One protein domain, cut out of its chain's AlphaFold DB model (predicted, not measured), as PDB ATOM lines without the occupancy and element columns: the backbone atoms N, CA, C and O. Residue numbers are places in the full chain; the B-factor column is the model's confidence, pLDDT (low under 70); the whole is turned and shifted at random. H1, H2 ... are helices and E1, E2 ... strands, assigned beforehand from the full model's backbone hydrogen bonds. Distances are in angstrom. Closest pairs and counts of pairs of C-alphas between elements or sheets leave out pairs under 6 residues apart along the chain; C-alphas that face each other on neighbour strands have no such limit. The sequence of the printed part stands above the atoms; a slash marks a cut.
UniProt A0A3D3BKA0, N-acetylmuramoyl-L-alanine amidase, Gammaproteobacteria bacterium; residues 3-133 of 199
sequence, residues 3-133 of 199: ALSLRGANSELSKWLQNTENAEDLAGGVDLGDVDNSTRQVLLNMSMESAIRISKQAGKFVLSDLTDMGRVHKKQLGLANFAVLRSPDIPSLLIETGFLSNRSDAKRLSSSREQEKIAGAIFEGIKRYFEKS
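What this domain is: This is residues 3 to 133 of the 199 residues of the protein "N-acetylmuramoyl-L-alanine amidase" of Gammaproteobacteria bacterium (UniProt A0A3D3BKA0). One long helix, H2, makes the long axis of a loose, elongated domain; H4 crosses it towards its last residues, and the short H1 lies near its first ones. H3 sits at the far end, just before H4, and the stretch of residues 81 to 102, with no named element, runs partly alongside H2. The printed part has 131 residues, with four named helices and one short named strand in the order H1, H2, E1, H3, H4, mostly helix by class. The radius of gyration of the C-alphas is 17.7 A, and the spans are 54 by 34 by 24 A.

How they stand to each other: H2, residues 37 to 68, touches H4, residues 112 to 132, with its residues 57 to 66 alone. The closest C-alphas are those of Val 62 and Gly 125, 4.0 A apart, and the two run opposite ways at a steep tilt of 57 degrees. H1, residues 10 to 19, is close to H2 but not clearly touching; the closest C-alphas, those of Leu 17 and Gln 41, are 7.8 A apart, at a steep tilt of 67 degrees. H3, residues 103 to 109, is close to H4 but not clearly touching; the closest C-alphas, those of Leu 109 and Gln 115, are 6.3 A apart. H2 and H3 are apart. E1, residues 78 to 80, pairs with no named strand and is apart from H1, H2, H3 and H4. Every O i to N i+4 pair is within hydrogen-bond range in H1, H3 and H4; in H2 it is 27 of 28.

Where its parts are: H2 measures 46.4 A from C-alpha 37 at (17.423, 24.122, 40.412) to C-alpha 68 at (-12.726, -9.751, 50.366). H4 measures 30.0 A and ends with C-alpha 132 at (-7.833, 6.290, 58.536). H1 measures 14.3 A, H3 9.9 A and E1 6.6 A.

The domain as a whole: The C-alphas farthest apart, those of Asp 34 and Ser 104, are 56.3 A apart. The printed part has no cut. The links H1 to H2, 17 residues, and E1 to H3, 22 residues, are long. Residues 34 to 39, of which 37 to 39 belong to H2, stand free. The mean pLDDT of the printed part is 80.9, with residues 6 to 35 and residue 71 under 70.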
ATOM      1  N   ALA A   3       1.678  -0.278  42.938       83.69
ATOM      2  CA  ALA A   3       2.091   1.099  43.170       83.69
ATOM      3  C   ALA A   3       3.494   1.313  42.583       83.69
ATOM      4  O   ALA A   3       4.230   0.348  42.335       83.69
ATOM      5  N   LEU A   4       3.872   2.574  42.373       81.25
ATOM      6  CA  LEU A   4       5.199   2.901  41.866       81.25
ATOM      7  C   LEU A   4       6.293   2.427  42.840       81.25
ATOM      8  O   LEU A   4       6.155   2.516  44.064       81.25
ATOM      9  N   SER A   5       7.404   1.937  42.291       77.38
ATOM     10  CA  SER A   5       8.649   1.726  43.030       77.38
ATOM     11  C   SER A   5       9.843   2.202  42.224       77.38
ATOM     12  O   SER A   5      10.042   1.785  41.088       77.38
ATOM     13  N   LEU A   6      10.665   3.014  42.881       65.81
ATOM     14  CA  LEU A   6      11.867   3.639  42.342       65.81
ATOM     15  C   LEU A   6      13.159   2.978  42.850       65.81
ATOM     16  O   LEU A   6      14.200   3.623  42.882       65.81
ATOM     17  N   ARG A   7      13.136   1.703  43.277       59.41
ATOM     18  CA  ARG A   7      14.371   0.996  43.681       59.41
ATOM     19  C   ARG A   7      15.417   1.088  42.552       59.41
ATOM     20  O   ARG A   7      15.224   0.480  41.506       59.41
ATOM     21  N   GLY A   8      16.485   1.858  42.785       54.25
ATOM     22  CA  GLY A   8      17.564   2.130  41.822       54.25
ATOM     23  C   GLY A   8      17.366   3.348  40.902       54.25
ATOM     24  O   GLY A   8      18.171   3.543  39.999       54.25
ATOM     25  N   ALA A   9      16.328   4.168  41.102       52.12
ATOM     26  CA  ALA A   9      15.856   5.147  40.118       52.12
ATOM     27  C   ALA A   9      16.202   6.618  40.421       52.12
ATOM     28  O   ALA A   9      15.651   7.496  39.765       52.12
ATOM     29  N   ASN A  10      17.134   6.912  41.340       54.59
ATOM     30  CA  ASN A  10      17.627   8.291  41.511       54.59
ATOM     31  C   ASN A  10      18.183   8.852  40.186       54.59
ATOM     32  O   ASN A  10      17.979  10.024  39.878       54.59
ATOM     33  N   SER A  11      18.824   8.009  39.366       59.66
ATOM     34  CA  SER A  11      19.311   8.383  38.031       59.66
ATOM     35  C   SER A  11      18.184   8.585  37.012       59.66
ATOM     36  O   SER A  11      18.256   9.501  36.202       59.66
ATOM     37  N   GLU A  12      17.129   7.772  37.056       59.47
ATOM     38  CA  GLU A  12      15.994   7.854  36.124       59.47
ATOM     39  C   GLU A  12      15.048   9.014  36.450       59.47
ATOM     40  O   GLU A  12      14.530   9.646  35.536       59.47
ATOM     41  N   LEU A  13      14.868   9.342  37.733       61.72
ATOM     42  CA  LEU A  13      14.153  10.542  38.161       61.72
ATOM     43  C   LEU A  13      14.920  11.803  37.763       61.72
ATOM     44  O   LEU A  13      14.327  12.715  37.209       61.72
ATOM     45  N   SER A  14      16.242  11.819  37.952       61.34
ATOM     46  CA  SER A  14      17.087  12.936  37.509       61.34
ATOM     47  C   SER A  14      17.028  13.129  35.990       61.34
ATOM     48  O   SER A  14      16.870  14.253  35.529       61.34
ATOM     49  N   LYS A  15      17.084  12.041  35.206       66.56
ATOM     50  CA  LYS A  15      16.888  12.091  33.745       66.56
ATOM     51  C   LYS A  15      15.488  12.564  33.363       66.56
ATOM     52  O   LYS A  15      15.343  13.333  32.425       66.56
ATOM     53  N   TRP A  16      14.457  12.093  34.059       65.62
ATOM     54  CA  TRP A  16      13.083  12.519  33.807       65.62
ATOM     55  C   TRP A  16      12.916  14.014  34.092       65.62
ATOM     56  O   TRP A  16      12.458  14.717  33.204       65.62
ATOM     57  N   LEU A  17      13.408  14.502  35.238       61.06
ATOM     58  CA  LEU A  17      13.424  15.921  35.612       61.06
ATOM     59  C   LEU A  17      14.195  16.788  34.610       61.06
ATOM     60  O   LEU A  17      13.760  17.893  34.320       61.06
ATOM     61  N   GLN A  18      15.313  16.290  34.073       62.16
ATOM     62  CA  GLN A  18      16.071  16.969  33.014       62.16
ATOM     63  C   GLN A  18      15.306  17.042  31.685       62.16
ATOM     64  O   GLN A  18      15.489  17.997  30.941       62.16
ATOM     65  N   ASN A  19      14.471  16.042  31.383       61.62
ATOM     66  CA  ASN A  19      13.716  15.961  30.131       61.62
ATOM     67  C   ASN A  19      12.351  16.666  30.192       61.62
ATOM     68  O   ASN A  19      11.771  16.971  29.154       61.62
ATOM     69  N   THR A  20      11.805  16.893  31.386       57.72
ATOM     70  CA  THR A  20      10.639  17.756  31.598       57.72
ATOM     71  C   THR A  20      11.095  19.196  31.794       57.72
ATOM     72  O   THR A  20      11.394  19.605  32.911       57.72
ATOM     73  N   GLU A  21      11.115  19.976  30.712       49.25
ATOM     74  CA  GLU A  21      11.354  21.429  30.762       49.25
ATOM     75  C   GLU A  21      10.233  22.190  31.504       49.25
ATOM     76  O   GLU A  21      10.474  23.257  32.062       49.25
ATOM     77  N   ASN A  22       9.035  21.605  31.620       51.72
ATOM     78  CA  ASN A  22       7.864  22.227  32.249       51.72
ATOM     79  C   ASN A  22       7.701  21.814  33.719       51.72
ATOM     80  O   ASN A  22       6.700  21.205  34.105       51.72
ATOM     81  N   ALA A  23       8.678  22.139  34.564       51.81
ATOM     82  CA  ALA A  23       8.550  21.908  36.006       51.81
ATOM     83  C   ALA A  23       7.382  22.694  36.651       51.81
ATOM     84  O   ALA A  23       6.950  22.335  37.746       51.81
ATOM     85  N   GLU A  24       6.856  23.714  35.963       47.81
ATOM     86  CA  GLU A  24       5.677  24.497  36.362       47.81
ATOM     87  C   GLU A  24       4.366  23.687  36.293       47.81
ATOM     88  O   GLU A  24       3.532  23.795  37.190       47.81
ATOM     89  N   ASP A  25       4.217  22.787  35.311       48.22
ATOM     90  CA  ASP A  25       3.035  21.910  35.176       48.22
ATOM     91  C   ASP A  25       3.066  20.714  36.149       48.22
ATOM     92  O   ASP A  25       2.042  20.093  36.434       48.22
ATOM     93  N   LEU A  26       4.251  20.372  36.665       52.19
ATOM     94  CA  LEU A  26       4.491  19.184  37.493       52.19
ATOM     95  C   LEU A  26       4.244  19.402  38.993       52.19
ATOM     96  O   LEU A  26       4.230  18.436  39.755       52.19
ATOM     97  N   ALA A  27       4.080  20.651  39.428       52.91
ATOM     98  CA  ALA A  27       3.858  21.021  40.826       52.91
ATOM     99  C   ALA A  27       2.371  21.239  41.165       52.91
ATOM    100  O   ALA A  27       2.059  21.919  42.144       52.91
ATOM    101  N   GLY A  28       1.448  20.720  40.349       53.00
ATOM    102  CA  GLY A  28       0.011  20.834  40.601       53.00
ATOM    103  C   GLY A  28      -0.493  22.282  40.659       53.00
ATOM    104  O   GLY A  28      -1.459  22.560  41.370       53.00
ATOM    105  N   GLY A  29       0.168  23.204  39.948       47.69
ATOM    106  CA  GLY A  29      -0.188  24.627  39.901       47.69
ATOM    107  C   GLY A  29       0.422  25.504  41.002       47.69
ATOM    108  O   GLY A  29      -0.057  26.617  41.214       47.69
ATOM    109  N   VAL A  30       1.453  25.039  41.718       49.00
ATOM    110  CA  VAL A  30       2.237  25.895  42.624       49.00
ATOM    111  C   VAL A  30       3.344  26.592  41.829       49.00
ATOM    112  O   VAL A  30       4.275  25.934  41.371       49.00
ATOM    113  N   ASP A  31       3.251  27.917  41.695       52.47
ATOM    114  CA  ASP A  31       4.332  28.754  41.165       52.47
ATOM    115  C   ASP A  31       5.536  28.671  42.113       52.47
ATOM    116  O   ASP A  31       5.494  29.137  43.256       52.47
ATOM    117  N   LEU A  32       6.592  27.993  41.663       57.66
ATOM    118  CA  LEU A  32       7.817  27.823  42.437       57.66
ATOM    119  C   LEU A  32       8.772  29.019  42.288       57.66
ATOM    120  O   LEU A  32       9.824  28.986  42.914       57.66
ATOM    121  N   GLY A  33       8.439  30.059  41.512       60.38
ATOM    122  CA  GLY A  33       9.263  31.260  41.333       60.38
ATOM    123  C   GLY A  33      10.738  30.986  40.978       60.38
ATOM    124  O   GLY A  33      11.102  29.917  40.476       60.38
ATOM    125  N   ASP A  34      11.609  31.947  41.312       60.94
ATOM    126  CA  ASP A  34      13.080  31.888  41.158       60.94
ATOM    127  C   ASP A  34      13.764  30.950  42.179       60.94
ATOM    128  O   ASP A  34      14.826  31.238  42.736       60.94
ATOM    129  N   VAL A  35      13.163  29.797  42.474       65.25
ATOM    130  CA  VAL A  35      13.823  28.768  43.281       65.25
ATOM    131  C   VAL A  35      14.942  28.131  42.457       65.25
ATOM    132  O   VAL A  35      14.770  27.775  41.284       65.25
ATOM    133  N   ASP A  36      16.114  27.979  43.069       73.31
ATOM    134  CA  ASP A  36      17.266  27.381  42.409       73.31
ATOM    135  C   ASP A  36      16.987  25.918  42.012       73.31
ATOM    136  O   ASP A  36      16.177  25.205  42.617       73.31
ATOM    137  N   ASN A  37      17.678  25.446  40.975       71.12
ATOM    138  CA  ASN A  37      17.423  24.122  40.412       71.12
ATOM    139  C   ASN A  37      17.642  22.979  41.422       71.12
ATOM    140  O   ASN A  37      16.989  21.941  41.322       71.12
ATOM    141  N   SER A  38      18.528  23.155  42.407       75.19
ATOM    142  CA  SER A  38      18.805  22.123  43.408       75.19
ATOM    143  C   SER A  38      17.683  22.018  44.444       75.19
ATOM    144  O   SER A  38      17.218  20.913  44.729       75.19
ATOM    145  N   THR A  39      17.149  23.146  44.920       76.75
ATOM    146  CA  THR A  39      15.989  23.158  45.825       76.75
ATOM    147  C   THR A  39      14.740  22.614  45.135       76.75
ATOM    148  O   THR A  39      14.014  21.810  45.724       76.75
ATOM    149  N   ARG A  40      14.523  22.949  43.856       74.88
ATOM    150  CA  ARG A  40      13.417  22.390  43.059       74.88
ATOM    151  C   ARG A  40      13.491  20.862  42.976       74.88
ATOM    152  O   ARG A  40      12.487  20.191  43.205       74.88
ATOM    153  N   GLN A  41      14.673  20.296  42.721       75.56
ATOM    154  CA  GLN A  41      14.870  18.840  42.692       75.56
ATOM    155  C   GLN A  41      14.576  18.184  44.044       75.56
ATOM    156  O   GLN A  41      13.932  17.138  44.088       75.56
ATOM    157  N   VAL A  42      15.006  18.796  45.152       82.44
ATOM    158  CA  VAL A  42      14.715  18.285  46.499       82.44
ATOM    159  C   VAL A  42      13.209  18.279  46.763       82.44
ATOM    160  O   VAL A  42      12.674  17.255  47.190       82.44
ATOM    161  N   LEU A  43      12.509  19.376  46.464       80.56
ATOM    162  CA  LEU A  43      11.059  19.479  46.653       80.56
ATOM    163  C   LEU A  43      10.292  18.465  45.795       80.56
ATOM    164  O   LEU A  43       9.391  17.793  46.300       80.56
ATOM    165  N   LEU A  44      10.679  18.296  44.529       78.12
ATOM    166  CA  LEU A  44      10.074  17.312  43.632       78.12
ATOM    167  C   LEU A  44      10.318  15.878  44.117       78.12
ATOM    168  O   LEU A  44       9.384  15.077  44.136       78.12
ATOM    169  N   ASN A  45      11.526  15.566  44.592       79.69
ATOM    170  CA  ASN A  45      11.831  14.266  45.194       79.69
ATOM    171  C   ASN A  45      10.968  14.010  46.437       79.69
ATOM    172  O   ASN A  45      10.369  12.942  46.559       79.69
ATOM    173  N   MET A  46      10.849  14.992  47.336       85.00
ATOM    174  CA  MET A  46      10.009  14.886  48.535       85.00
ATOM    175  C   MET A  46       8.532  14.684  48.185       85.00
ATOM    176  O   MET A  46       7.861  13.845  48.796       85.00
ATOM    177  N   SER A  47       8.031  15.428  47.196       85.12
ATOM    178  CA  SER A  47       6.666  15.283  46.689       85.12
ATOM    179  C   SER A  47       6.448  13.870  46.151       85.12
ATOM    180  O   SER A  47       5.540  13.166  46.597       85.12
ATOM    181  N   MET A  48       7.369  13.385  45.313       84.44
ATOM    182  CA  MET A  48       7.263  12.069  44.688       84.44
ATOM    183  C   MET A  48       7.335  10.934  45.709       84.44
ATOM    184  O   MET A  48       6.540   9.994  45.659       84.44
ATOM    185  N   GLU A  49       8.233  11.020  46.690       86.25
ATOM    186  CA  GLU A  49       8.278  10.070  47.804       86.25
ATOM    187  C   GLU A  49       6.975  10.081  48.612       86.25
ATOM    188  O   GLU A  49       6.495   9.026  49.049       86.25
ATOM    189  N   SER A  50       6.375  11.260  48.793       89.31
ATOM    190  CA  SER A  50       5.069  11.420  49.427       89.31
ATOM    191  C   SER A  50       3.960  10.750  48.624       89.31
ATOM    192  O   SER A  50       3.236   9.919  49.182       89.31
ATOM    193  N   ALA A  51       3.877  11.020  47.320       89.06
ATOM    194  CA  ALA A  51       2.914  10.413  46.412       89.06
ATOM    195  C   ALA A  51       3.039   8.881  46.416       89.06
ATOM    196  O   ALA A  51       2.052   8.184  46.651       89.06
ATOM    197  N   ILE A  52       4.258   8.335  46.300       89.56
ATOM    198  CA  ILE A  52       4.523   6.886  46.368       89.56
ATOM    199  C   ILE A  52       4.065   6.299  47.707       89.56
ATOM    200  O   ILE A  52       3.445   5.229  47.752       89.56
ATOM    201  N   ARG A  53       4.375   6.967  48.823       91.50
ATOM    202  CA  ARG A  53       3.975   6.513  50.160       91.50
ATOM    203  C   ARG A  53       2.454   6.489  50.300       91.50
ATOM    204  O   ARG A  53       1.925   5.486  50.784       91.50
ATOM    205  N   ILE A  54       1.769   7.548  49.865       93.19
ATOM    206  CA  ILE A  54       0.303   7.653  49.872       93.19
ATOM    207  C   ILE A  54      -0.304   6.553  48.999       93.19
ATOM    208  O   ILE A  54      -1.122   5.781  49.501       93.19
ATOM    209  N   SER A  55       0.169   6.382  47.759       94.31
ATOM    210  CA  SER A  55      -0.254   5.304  46.857       94.31
ATOM    211  C   SER A  55      -0.142   3.937  47.513       94.31
ATOM    212  O   SER A  55      -1.087   3.155  47.496       94.31
ATOM    213  N   LYS A  56       0.995   3.634  48.148       94.25
ATOM    214  CA  LYS A  56       1.200   2.342  48.816       94.25
ATOM    215  C   LYS A  56       0.248   2.128  49.986       94.25
ATOM    216  O   LYS A  56      -0.158   0.994  50.227       94.25
ATOM    217  N   GLN A  57      -0.075   3.174  50.740       94.69
ATOM    218  CA  GLN A  57      -1.023   3.071  51.846       94.69
ATOM    219  C   GLN A  57      -2.452   2.893  51.330       94.69
ATOM    220  O   GLN A  57      -3.099   1.925  51.721       94.69
ATOM    221  N   ALA A  58      -2.909   3.753  50.419       95.31
ATOM    222  CA  ALA A  58      -4.235   3.667  49.811       95.31
ATOM    223  C   ALA A  58      -4.442   2.320  49.099       95.31
ATOM    224  O   ALA A  58      -5.442   1.639  49.322       95.31
ATOM    225  N   GLY A  59      -3.444   1.868  48.336       94.69
ATOM    226  CA  GLY A  59      -3.476   0.594  47.622       94.69
ATOM    227  C   GLY A  59      -3.663  -0.616  48.535       94.69
ATOM    228  O   GLY A  59      -4.316  -1.571  48.135       94.69
ATOM    229  N   LYS A  60      -3.170  -0.587  49.783       94.56
ATOM    230  CA  LYS A  60      -3.431  -1.669  50.752       94.56
ATOM    231  C   LYS A  60      -4.909  -1.762  51.137       94.56
ATOM    232  O   LYS A  60      -5.419  -2.872  51.239       94.56
ATOM    233  N   PHE A  61      -5.588  -0.628  51.331       95.44
ATOM    234  CA  PHE A  61      -7.023  -0.613  51.639       95.44
ATOM    235  C   PHE A  61      -7.849  -1.111  50.455       95.44
ATOM    236  O   PHE A  61      -8.661  -2.017  50.620       95.44
ATOM    237  N   VAL A  62      -7.575  -0.584  49.257       95.00
ATOM    238  CA  VAL A  62      -8.250  -1.008  48.020       95.00
ATOM    239  C   VAL A  62      -8.020  -2.496  47.756       95.00
ATOM    240  O   VAL A  62      -8.948  -3.223  47.414       95.00
ATOM    241  N   LEU A  63      -6.790  -2.982  47.946       93.81
ATOM    242  CA  LEU A  63      -6.474  -4.392  47.755       93.81
ATOM    243  C   LEU A  63      -7.209  -5.290  48.751       93.81
ATOM    244  O   LEU A  63      -7.641  -6.373  48.359       93.81
ATOM    245  N   SER A  64      -7.354  -4.861  50.007       93.19
ATOM    246  CA  SER A  64      -8.119  -5.603  51.013       93.19
ATOM    247  C   SER A  64      -9.564  -5.790  50.559       93.19
ATOM    248  O   SER A  64     -10.017  -6.926  50.481       93.19
ATOM    249  N   ASP A  65     -10.249  -4.715  50.158       92.62
ATOM    250  CA  ASP A  65     -11.662  -4.798  49.748       92.62
ATOM    251  C   ASP A  65     -11.867  -5.621  48.479       92.62
ATOM    252  O   ASP A  65     -12.811  -6.404  48.371       92.62
ATOM    253  N   LEU A  66     -10.951  -5.504  47.517       91.00
ATOM    254  CA  LEU A  66     -10.979  -6.361  46.334       91.00
ATOM    255  C   LEU A  66     -10.736  -7.836  46.697       91.00
ATOM    256  O   LEU A  66     -11.332  -8.723  46.085       91.00
ATOM    257  N   THR A  67      -9.874  -8.111  47.682       90.00
ATOM    258  CA  THR A  67      -9.594  -9.480  48.146       90.00
ATOM    259  C   THR A  67     -10.804 -10.092  48.838       90.00
ATOM    260  O   THR A  67     -11.104 -11.258  48.580       90.00
ATOM    261  N   ASP A  68     -11.526  -9.313  49.643       86.94
ATOM    262  CA  ASP A  68     -12.726  -9.751  50.366       86.94
ATOM    263  C   ASP A  68     -13.873 -10.136  49.412       86.94
ATOM    264  O   ASP A  68     -14.673 -11.021  49.711       86.94
ATOM    265  N   MET A  69     -13.900  -9.571  48.200       82.44
ATOM    266  CA  MET A  69     -14.798  -9.997  47.114       82.44
ATOM    267  C   MET A  69     -14.454 -11.390  46.540       82.44
ATOM    268  O   MET A  69     -15.248 -11.987  45.810       82.44
ATOM    269  N   GLY A  70     -13.270 -11.926  46.850       71.31
ATOM    270  CA  GLY A  70     -12.897 -13.321  46.608       71.31
ATOM    271  C   GLY A  70     -12.176 -13.621  45.292       71.31
ATOM    272  O   GLY A  70     -11.935 -14.794  45.010       71.31
ATOM    273  N   ARG A  71     -11.821 -12.623  44.463       69.25
ATOM    274  CA  ARG A  71     -11.195 -12.862  43.139       69.25
ATOM    275  C   ARG A  71     -10.147 -11.824  42.735       69.25
ATOM    276  O   ARG A  71     -10.247 -11.198  41.684       69.25
ATOM    277  N   VAL A  72      -9.104 -11.687  43.550       78.44
ATOM    278  CA  VAL A  72      -7.879 -10.976  43.151       78.44
ATOM    279  C   VAL A  72      -6.798 -11.955  42.710       78.44
ATOM    280  O   VAL A  72      -6.542 -12.958  43.372       78.44
ATOM    281  N   HIS A  73      -6.114 -11.627  41.612       79.56
ATOM    282  CA  HIS A  73      -4.988 -12.420  41.101       79.56
ATOM    283  C   HIS A  73      -3.747 -12.348  41.996       79.56
ATOM    284  O   HIS A  73      -2.960 -13.289  42.057       79.56
ATOM    285  N   LYS A  74      -3.566 -11.242  42.724       80.19
ATOM    286  CA  LYS A  74      -2.471 -11.060  43.682       80.19
ATOM    287  C   LYS A  74      -3.029 -10.539  44.994       80.19
ATOM    288  O   LYS A  74      -3.707  -9.522  44.998       80.19
ATOM    289  N   LYS A  75      -2.688 -11.208  46.097       82.88
ATOM    290  CA  LYS A  75      -3.071 -10.814  47.467       82.88
ATOM    291  C   LYS A  75      -2.121  -9.791  48.096       82.88
ATOM    292  O   LYS A  75      -2.319  -9.369  49.228       82.88
ATOM    293  N   GLN A  76      -1.061  -9.420  47.382       86.25
ATOM    294  CA  GLN A  76      -0.066  -8.460  47.841       86.25
ATOM    295  C   GLN A  76       0.055  -7.313  46.846       86.25
ATOM    296  O   GLN A  76      -0.089  -7.504  45.635       86.25
ATOM    297  N   LEU A  77       0.336  -6.123  47.374       87.25
ATOM    298  CA  LEU A  77       0.592  -4.943  46.564       87.25
ATOM    299  C   LEU A  77       1.915  -5.129  45.815       87.25
ATOM    300  O   LEU A  77       2.977  -5.220  46.431       87.25
ATOM    301  N   GLY A  78       1.843  -5.172  44.488       86.19
ATOM    302  CA  GLY A  78       3.020  -5.192  43.637       86.19
ATOM    303  C   GLY A  78       3.696  -3.823  43.571       86.19
ATOM    304  O   GLY A  78       3.080  -2.782  43.797       86.19
ATOM    305  N   LEU A  79       4.977  -3.829  43.224       86.38
ATOM    306  CA  LEU A  79       5.794  -2.636  43.051       86.38
ATOM    307  C   LEU A  79       6.431  -2.681  41.661       86.38
ATOM    308  O   LEU A  79       7.070  -3.676  41.325       86.38
ATOM    309  N   ALA A  80       6.232  -1.641  40.855       83.19
ATOM    310  CA  ALA A  80       6.705  -1.604  39.470       83.19
ATOM    311  C   ALA A  80       6.964  -0.169  38.991       83.19
ATOM    312  O   ALA A  80       6.427   0.777  39.558       83.19
ATOM    313  N   ASN A  81       7.771  -0.011  37.940       82.69
ATOM    314  CA  ASN A  81       8.162   1.287  37.384       82.69
ATOM    315  C   ASN A  81       7.371   1.644  36.109       82.69
ATOM    316  O   ASN A  81       7.950   1.900  35.051       82.69
ATOM    317  N   PHE A  82       6.039   1.615  36.193       83.56
ATOM    318  CA  PHE A  82       5.167   1.987  35.076       83.56
ATOM    319  C   PHE A  82       5.155   3.504  34.867       83.56
ATOM    320  O   PHE A  82       4.980   4.248  35.829       83.56
ATOM    321  N   ALA A  83       5.269   3.955  33.614       81.81
ATOM    322  CA  ALA A  83       5.255   5.381  33.267       81.81
ATOM    323  C   ALA A  83       3.985   6.099  33.759       81.81
ATOM    324  O   ALA A  83       4.077   7.175  34.337       81.81
ATOM    325  N   VAL A  84       2.820   5.450  33.640       81.88
ATOM    326  CA  VAL A  84       1.519   5.977  34.098       81.88
ATOM    327  C   VAL A  84       1.423   6.208  35.610       81.88
ATOM    328  O   VAL A  84       0.455   6.790  36.076       81.88
ATOM    329  N   LEU A  85       2.396   5.728  36.389       85.12
ATOM    330  CA  LEU A  85       2.446   5.926  37.837       85.12
ATOM    331  C   LEU A  85       3.437   7.020  38.262       85.12
ATOM    332  O   LEU A  85       3.602   7.227  39.461       85.12
ATOM    333  N   ARG A  86       4.127   7.685  37.321       82.12
ATOM    334  CA  ARG A  86       5.229   8.629  37.591       82.12
ATOM    335  C   ARG A  86       4.777  10.091  37.728       82.12
ATOM    336  O   ARG A  86       5.458  10.976  37.228       82.12
ATOM    337  N   SER A  87       3.661  10.351  38.409       82.06
ATOM    338  CA  SER A  87       3.325  11.728  38.805       82.06
ATOM    339  C   SER A  87       4.051  12.076  40.108       82.06
ATOM    340  O   SER A  87       3.949  11.298  41.063       82.06
ATOM    341  N   PRO A  88       4.792  13.195  40.180       74.69
ATOM    342  CA  PRO A  88       5.533  13.575  41.382       74.69
ATOM    343  C   PRO A  88       4.614  14.038  42.516       74.69
ATOM    344  O   PRO A  88       4.944  13.877  43.678       74.69
ATOM    345  N   ASP A  89       3.445  14.572  42.208       76.38
ATOM    346  CA  ASP A  89       2.513  15.205  43.142       76.38
ATOM    347  C   ASP A  89       1.175  14.452  43.279       76.38
ATOM    348  O   ASP A  89       0.459  14.630  44.266       76.38
ATOM    349  N   ILE A  90       0.858  13.555  42.338       85.44
ATOM    350  CA  ILE A  90      -0.391  12.782  42.322       85.44
ATOM    351  C   ILE A  90      -0.140  11.321  42.735       85.44
ATOM    352  O   ILE A  90       0.495  10.550  42.002       85.44
ATOM    353  N   PRO A  91      -0.703  10.865  43.872       91.31
ATOM    354  CA  PRO A  91      -0.694   9.455  44.235       91.31
ATOM    355  C   PRO A  91      -1.403   8.600  43.176       91.31
ATOM    356  O   PRO A  91      -2.605   8.723  42.954       91.31
ATOM    357  N   SER A  92      -0.659   7.694  42.544       91.44
ATOM    358  CA  SER A  92      -1.141   6.839  41.454       91.44
ATOM    359  C   SER A  92      -1.162   5.349  41.825       91.44
ATOM    360  O   SER A  92      -0.284   4.863  42.546       91.44
ATOM    361  N   LEU A  93      -2.148   4.604  41.314       94.06
ATOM    362  CA  LEU A  93      -2.311   3.152  41.485       94.06
ATOM    363  C   LEU A  93      -2.699   2.498  40.157       94.06
ATOM    364  O   LEU A  93      -3.539   3.020  39.432       94.06
ATOM    365  N   LEU A  94      -2.145   1.316  39.872       93.31
ATOM    366  CA  LEU A  94      -2.569   0.480  38.746       93.31
ATOM    367  C   LEU A  94      -3.328  -0.736  39.274       93.31
ATOM    368  O   LEU A  94      -2.773  -1.568  40.003       93.31
ATOM    369  N   ILE A  95      -4.599  -0.856  38.898       91.56
ATOM    370  CA  ILE A  95      -5.490  -1.918  39.371       91.56
ATOM    371  C   ILE A  95      -5.692  -2.943  38.254       91.56
ATOM    372  O   ILE A  95      -6.155  -2.618  37.169       91.56
ATOM    373  N   GLU A  96      -5.352  -4.198  38.541       88.88
ATOM    374  CA  GLU A  96      -5.630  -5.331  37.656       88.88
ATOM    375  C   GLU A  96      -6.941  -5.977  38.113       88.88
ATOM    376  O   GLU A  96      -7.009  -6.507  39.224       88.88
ATOM    377  N   THR A  97      -7.976  -5.929  37.280       88.19
ATOM    378  CA  THR A  97      -9.319  -6.450  37.597       88.19
ATOM    379  C   THR A  97      -9.539  -7.892  37.120       88.19
ATOM    380  O   THR A  97     -10.445  -8.588  37.589       88.19
ATOM    381  N   GLY A  98      -8.685  -8.361  36.211       88.69
ATOM    382  CA  GLY A  98      -8.673  -9.703  35.641       88.69
ATOM    383  C   GLY A  98      -7.863  -9.741  34.346       88.69
ATOM    384  O   GLY A  98      -7.294  -8.728  33.937       88.69
ATOM    385  N   PHE A  99      -7.824 -10.900  33.688       90.06
ATOM    386  CA  PHE A  99      -7.165 -11.060  32.391       90.06
ATOM    387  C   PHE A  99      -8.196 -11.279  31.284       90.06
ATOM    388  O   PHE A  99      -8.872 -12.302  31.267       90.06
ATOM    389  N   LEU A 100      -8.277 -10.368  30.308       89.88
ATOM    390  CA  LEU A 100      -9.175 -10.533  29.152       89.88
ATOM    391  C   LEU A 100      -8.809 -11.742  28.272       89.88
ATOM    392  O   LEU A 100      -9.664 -12.278  27.573       89.88
ATOM    393  N   SER A 101      -7.561 -12.213  28.339       93.44
ATOM    394  CA  SER A 101      -7.125 -13.459  27.698       93.44
ATOM    395  C   SER A 101      -7.736 -14.712  28.336       93.44
ATOM    396  O   SER A 101      -7.797 -15.765  27.700       93.44
ATOM    397  N   ASN A 102      -8.222 -14.625  29.577       91.94
ATOM    398  CA  ASN A 102      -8.943 -15.700  30.242       91.94
ATOM    399  C   ASN A 102     -10.451 -15.564  29.969       91.94
ATOM    400  O   ASN A 102     -11.084 -14.587  30.363       91.94
ATOM    401  N   ARG A 103     -11.056 -16.581  29.337       94.62
ATOM    402  CA  ARG A 103     -12.484 -16.561  28.953       94.62
ATOM    403  C   ARG A 103     -13.440 -16.334  30.134       94.62
ATOM    404  O   ARG A 103     -14.475 -15.696  29.955       94.62
ATOM    405  N   SER A 104     -13.121 -16.863  31.317       91.25
ATOM    406  CA  SER A 104     -13.954 -16.705  32.518       91.25
ATOM    407  C   SER A 104     -13.920 -15.264  33.027       91.25
ATOM    408  O   SER A 104     -14.974 -14.680  33.290       91.25
ATOM    409  N   ASP A 105     -12.726 -14.666  33.089       91.44
ATOM    410  CA  ASP A 105     -12.555 -13.261  33.458       91.44
ATOM    411  C   ASP A 105     -13.205 -12.332  32.435       91.44
ATOM    412  O   ASP A 105     -13.961 -11.451  32.830       91.44
ATOM    413  N   ALA A 106     -13.003 -12.559  31.135       93.88
ATOM    414  CA  ALA A 106     -13.598 -11.738  30.083       93.88
ATOM    415  C   ALA A 106     -15.135 -11.704  30.164       93.88
ATOM    416  O   ALA A 106     -15.729 -10.627  30.143       93.88
ATOM    417  N   LYS A 107     -15.785 -12.868  30.326       94.12
ATOM    418  CA  LYS A 107     -17.251 -12.961  30.460       94.12
ATOM    419  C   LYS A 107     -17.772 -12.271  31.723       94.12
ATOM    420  O   LYS A 107     -18.877 -11.742  31.737       94.12
ATOM    421  N   ARG A 108     -17.006 -12.327  32.809       92.12
ATOM    422  CA  ARG A 108     -17.372 -11.711  34.084       92.12
ATOM    423  C   ARG A 108     -17.215 -10.188  34.016       92.12
ATOM    424  O   ARG A 108     -18.151  -9.468  34.355       92.12
ATOM    425  N   LEU A 109     -16.066  -9.716  33.529       92.69
ATOM    426  CA  LEU A 109     -15.716  -8.297  33.407       92.69
ATOM    427  C   LEU A 109     -16.561  -7.546  32.372       92.69
ATOM    428  O   LEU A 109     -16.670  -6.324  32.464       92.69
ATOM    429  N   SER A 110     -17.188  -8.241  31.419       94.88
ATOM    430  CA  SER A 110     -18.152  -7.627  30.500       94.88
ATOM    431  C   SER A 110     -19.521  -7.356  31.133       94.88
ATOM    432  O   SER A 110     -20.331  -6.649  30.540       94.88
ATOM    433  N   SER A 111     -19.804  -7.894  32.325       95.81
ATOM    434  CA  SER A 111     -21.084  -7.677  33.002       95.81
ATOM    435  C   SER A 111     -21.075  -6.407  33.856       95.81
ATOM    436  O   SER A 111     -20.187  -6.213  34.689       95.81
ATOM    437  N   SER A 112     -22.116  -5.579  33.731       96.94
ATOM    438  CA  SER A 112     -22.266  -4.354  34.532       96.94
ATOM    439  C   SER A 112     -22.315  -4.642  36.032       96.94
ATOM    440  O   SER A 112     -21.743  -3.906  36.826       96.94
ATOM    441  N   ARG A 113     -22.930  -5.767  36.432       94.69
ATOM    442  CA  ARG A 113     -22.975  -6.193  37.839       94.69
ATOM    443  C   ARG A 113     -21.581  -6.421  38.417       94.69
ATOM    444  O   ARG A 113     -21.368  -6.127  39.589       94.69
ATOM    445  N   GLU A 114     -20.654  -6.982  37.643       92.56
ATOM    446  CA  GLU A 114     -19.291  -7.162  38.138       92.56
ATOM    447  C   GLU A 114     -18.521  -5.843  38.166       92.56
ATOM    448  O   GLU A 114     -17.833  -5.564  39.146       92.56
ATOM    449  N   GLN A 115     -18.654  -5.023  37.123       94.12
ATOM    450  CA  GLN A 115     -18.017  -3.706  37.072       94.12
ATOM    451  C   GLN A 115     -18.426  -2.852  38.277       94.12
ATOM    452  O   GLN A 115     -17.557  -2.274  38.926       94.12
ATOM    453  N   GLU A 116     -19.709  -2.878  38.648       95.44
ATOM    454  CA  GLU A 116     -20.235  -2.181  39.824       95.44
ATOM    455  C   GLU A 116     -19.619  -2.697  41.130       95.44
ATOM    456  O   GLU A 116     -19.212  -1.917  41.984       95.44
ATOM    457  N   LYS A 117     -19.469  -4.019  41.285       92.81
ATOM    458  CA  LYS A 117     -18.807  -4.588  42.471       92.81
ATOM    459  C   LYS A 117     -17.348  -4.161  42.578       92.81
ATOM    460  O   LYS A 117     -16.878  -3.861  43.673       92.81
ATOM    461  N   ILE A 118     -16.627  -4.154  41.456       93.31
ATOM    462  CA  ILE A 118     -15.228  -3.717  41.404       93.31
ATOM    463  C   ILE A 118     -15.135  -2.232  41.754       93.31
ATOM    464  O   ILE A 118     -14.330  -1.867  42.608       93.31
ATOM    465  N   ALA A 119     -15.976  -1.394  41.147       95.31
ATOM    466  CA  ALA A 119     -16.034   0.034  41.435       95.31
ATOM    467  C   ALA A 119     -16.365   0.301  42.911       95.31
ATOM    468  O   ALA A 119     -15.655   1.063  43.564       95.31
ATOM    469  N   GLY A 120     -17.364  -0.393  43.466       95.56
ATOM    470  CA  GLY A 120     -17.751  -0.293  44.871       95.56
ATOM    471  C   GLY A 120     -16.629  -0.692  45.832       95.56
ATOM    472  O   GLY A 120     -16.363   0.021  46.795       95.56
ATOM    473  N   ALA A 121     -15.905  -1.778  45.548       94.25
ATOM    474  CA  ALA A 121     -14.753  -2.183  46.356       94.25
ATOM    475  C   ALA A 121     -13.603  -1.164  46.289       94.25
ATOM    476  O   ALA A 121     -12.957  -0.887  47.299       94.25
ATOM    477  N   ILE A 122     -13.360  -0.567  45.117       95.12
ATOM    478  CA  ILE A 122     -12.363   0.503  44.974       95.12
ATOM    479  C   ILE A 122     -12.777   1.735  45.777       95.12
ATOM    480  O   ILE A 122     -11.963   2.287  46.520       95.12
ATOM    481  N   PHE A 123     -14.040   2.137  45.654       96.44
ATOM    482  CA  PHE A 123     -14.607   3.270  46.371       96.44
ATOM    483  C   PHE A 123     -14.495   3.096  47.889       96.44
ATOM    484  O   PHE A 123     -13.941   3.967  48.561       96.44
ATOM    485  N   GLU A 124     -14.946   1.962  48.430       95.50
ATOM    486  CA  GLU A 124     -14.864   1.694  49.869       95.50
ATOM    487  C   GLU A 124     -13.408   1.629  50.354       95.50
ATOM    488  O   GLU A 124     -13.085   2.185  51.405       95.50
ATOM    489  N   GLY A 125     -12.489   1.083  49.553       95.06
ATOM    490  CA  GLY A 125     -11.062   1.084  49.875       95.06
ATOM    491  C   GLY A 125     -10.475   2.487  49.997       95.06
ATOM    492  O   GLY A 125      -9.779   2.794  50.969       95.06
ATOM    493  N   ILE A 126     -10.785   3.367  49.044       95.06
ATOM    494  CA  ILE A 126     -10.337   4.766  49.058       95.06
ATOM    495  C   ILE A 126     -10.973   5.527  50.228       95.06
ATOM    496  O   ILE A 126     -10.282   6.247  50.952       95.06
ATOM    497  N   LYS A 127     -12.272   5.337  50.460       93.25
ATOM    498  CA  LYS A 127     -13.001   5.946  51.576       93.25
ATOM    499  C   LYS A 127     -12.389   5.555  52.921       93.25
ATOM    500  O   LYS A 127     -12.046   6.436  53.708       93.25
ATOM    501  N   ARG A 128     -12.147   4.259  53.158       94.38
ATOM    502  CA  ARG A 128     -11.496   3.775  54.388       94.38
ATOM    503  C   ARG A 128     -10.075   4.306  54.543       94.38
ATOM    504  O   ARG A 128      -9.671   4.635  55.661       94.38
ATOM    505  N   TYR A 129      -9.323   4.432  53.447       94.38
ATOM    506  CA  TYR A 129      -8.010   5.073  53.482       94.38
ATOM    507  C   TYR A 129      -8.107   6.510  54.012       94.38
ATOM    508  O   TYR A 129      -7.385   6.852  54.951       94.38
ATOM    509  N   PHE A 130      -9.024   7.327  53.488       90.38
ATOM    510  CA  PHE A 130      -9.199   8.711  53.939       90.38
ATOM    511  C   PHE A 130      -9.803   8.831  55.342       90.38
ATOM    512  O   PHE A 130      -9.470   9.759  56.072       90.38
ATOM    513  N   GLU A 131     -10.630   7.889  55.787       88.56
ATOM    514  CA  GLU A 131     -11.083   7.847  57.184       88.56
ATOM    515  C   GLU A 131      -9.929   7.527  58.147       88.56
ATOM    516  O   GLU A 131      -9.817   8.110  59.234       88.56
ATOM    517  N   LYS A 132      -9.021   6.626  57.746       90.75
ATOM    518  CA  LYS A 132      -7.833   6.290  58.536       90.75
ATOM    519  C   LYS A 132      -6.783   7.397  58.498       90.75
ATOM    520  O   LYS A 132      -6.212   7.693  59.550       90.75
ATOM    521  N   SER A 133      -6.561   8.012  57.346       89.38
ATOM    522  CA  SER A 133      -5.498   8.986  57.083       89.38
ATOM    523  C   SER A 133      -6.082  10.244  56.440       89.38
ATOM    524  O   SER A 133      -5.800  10.526  55.274       89.38
TER     525      SER A 133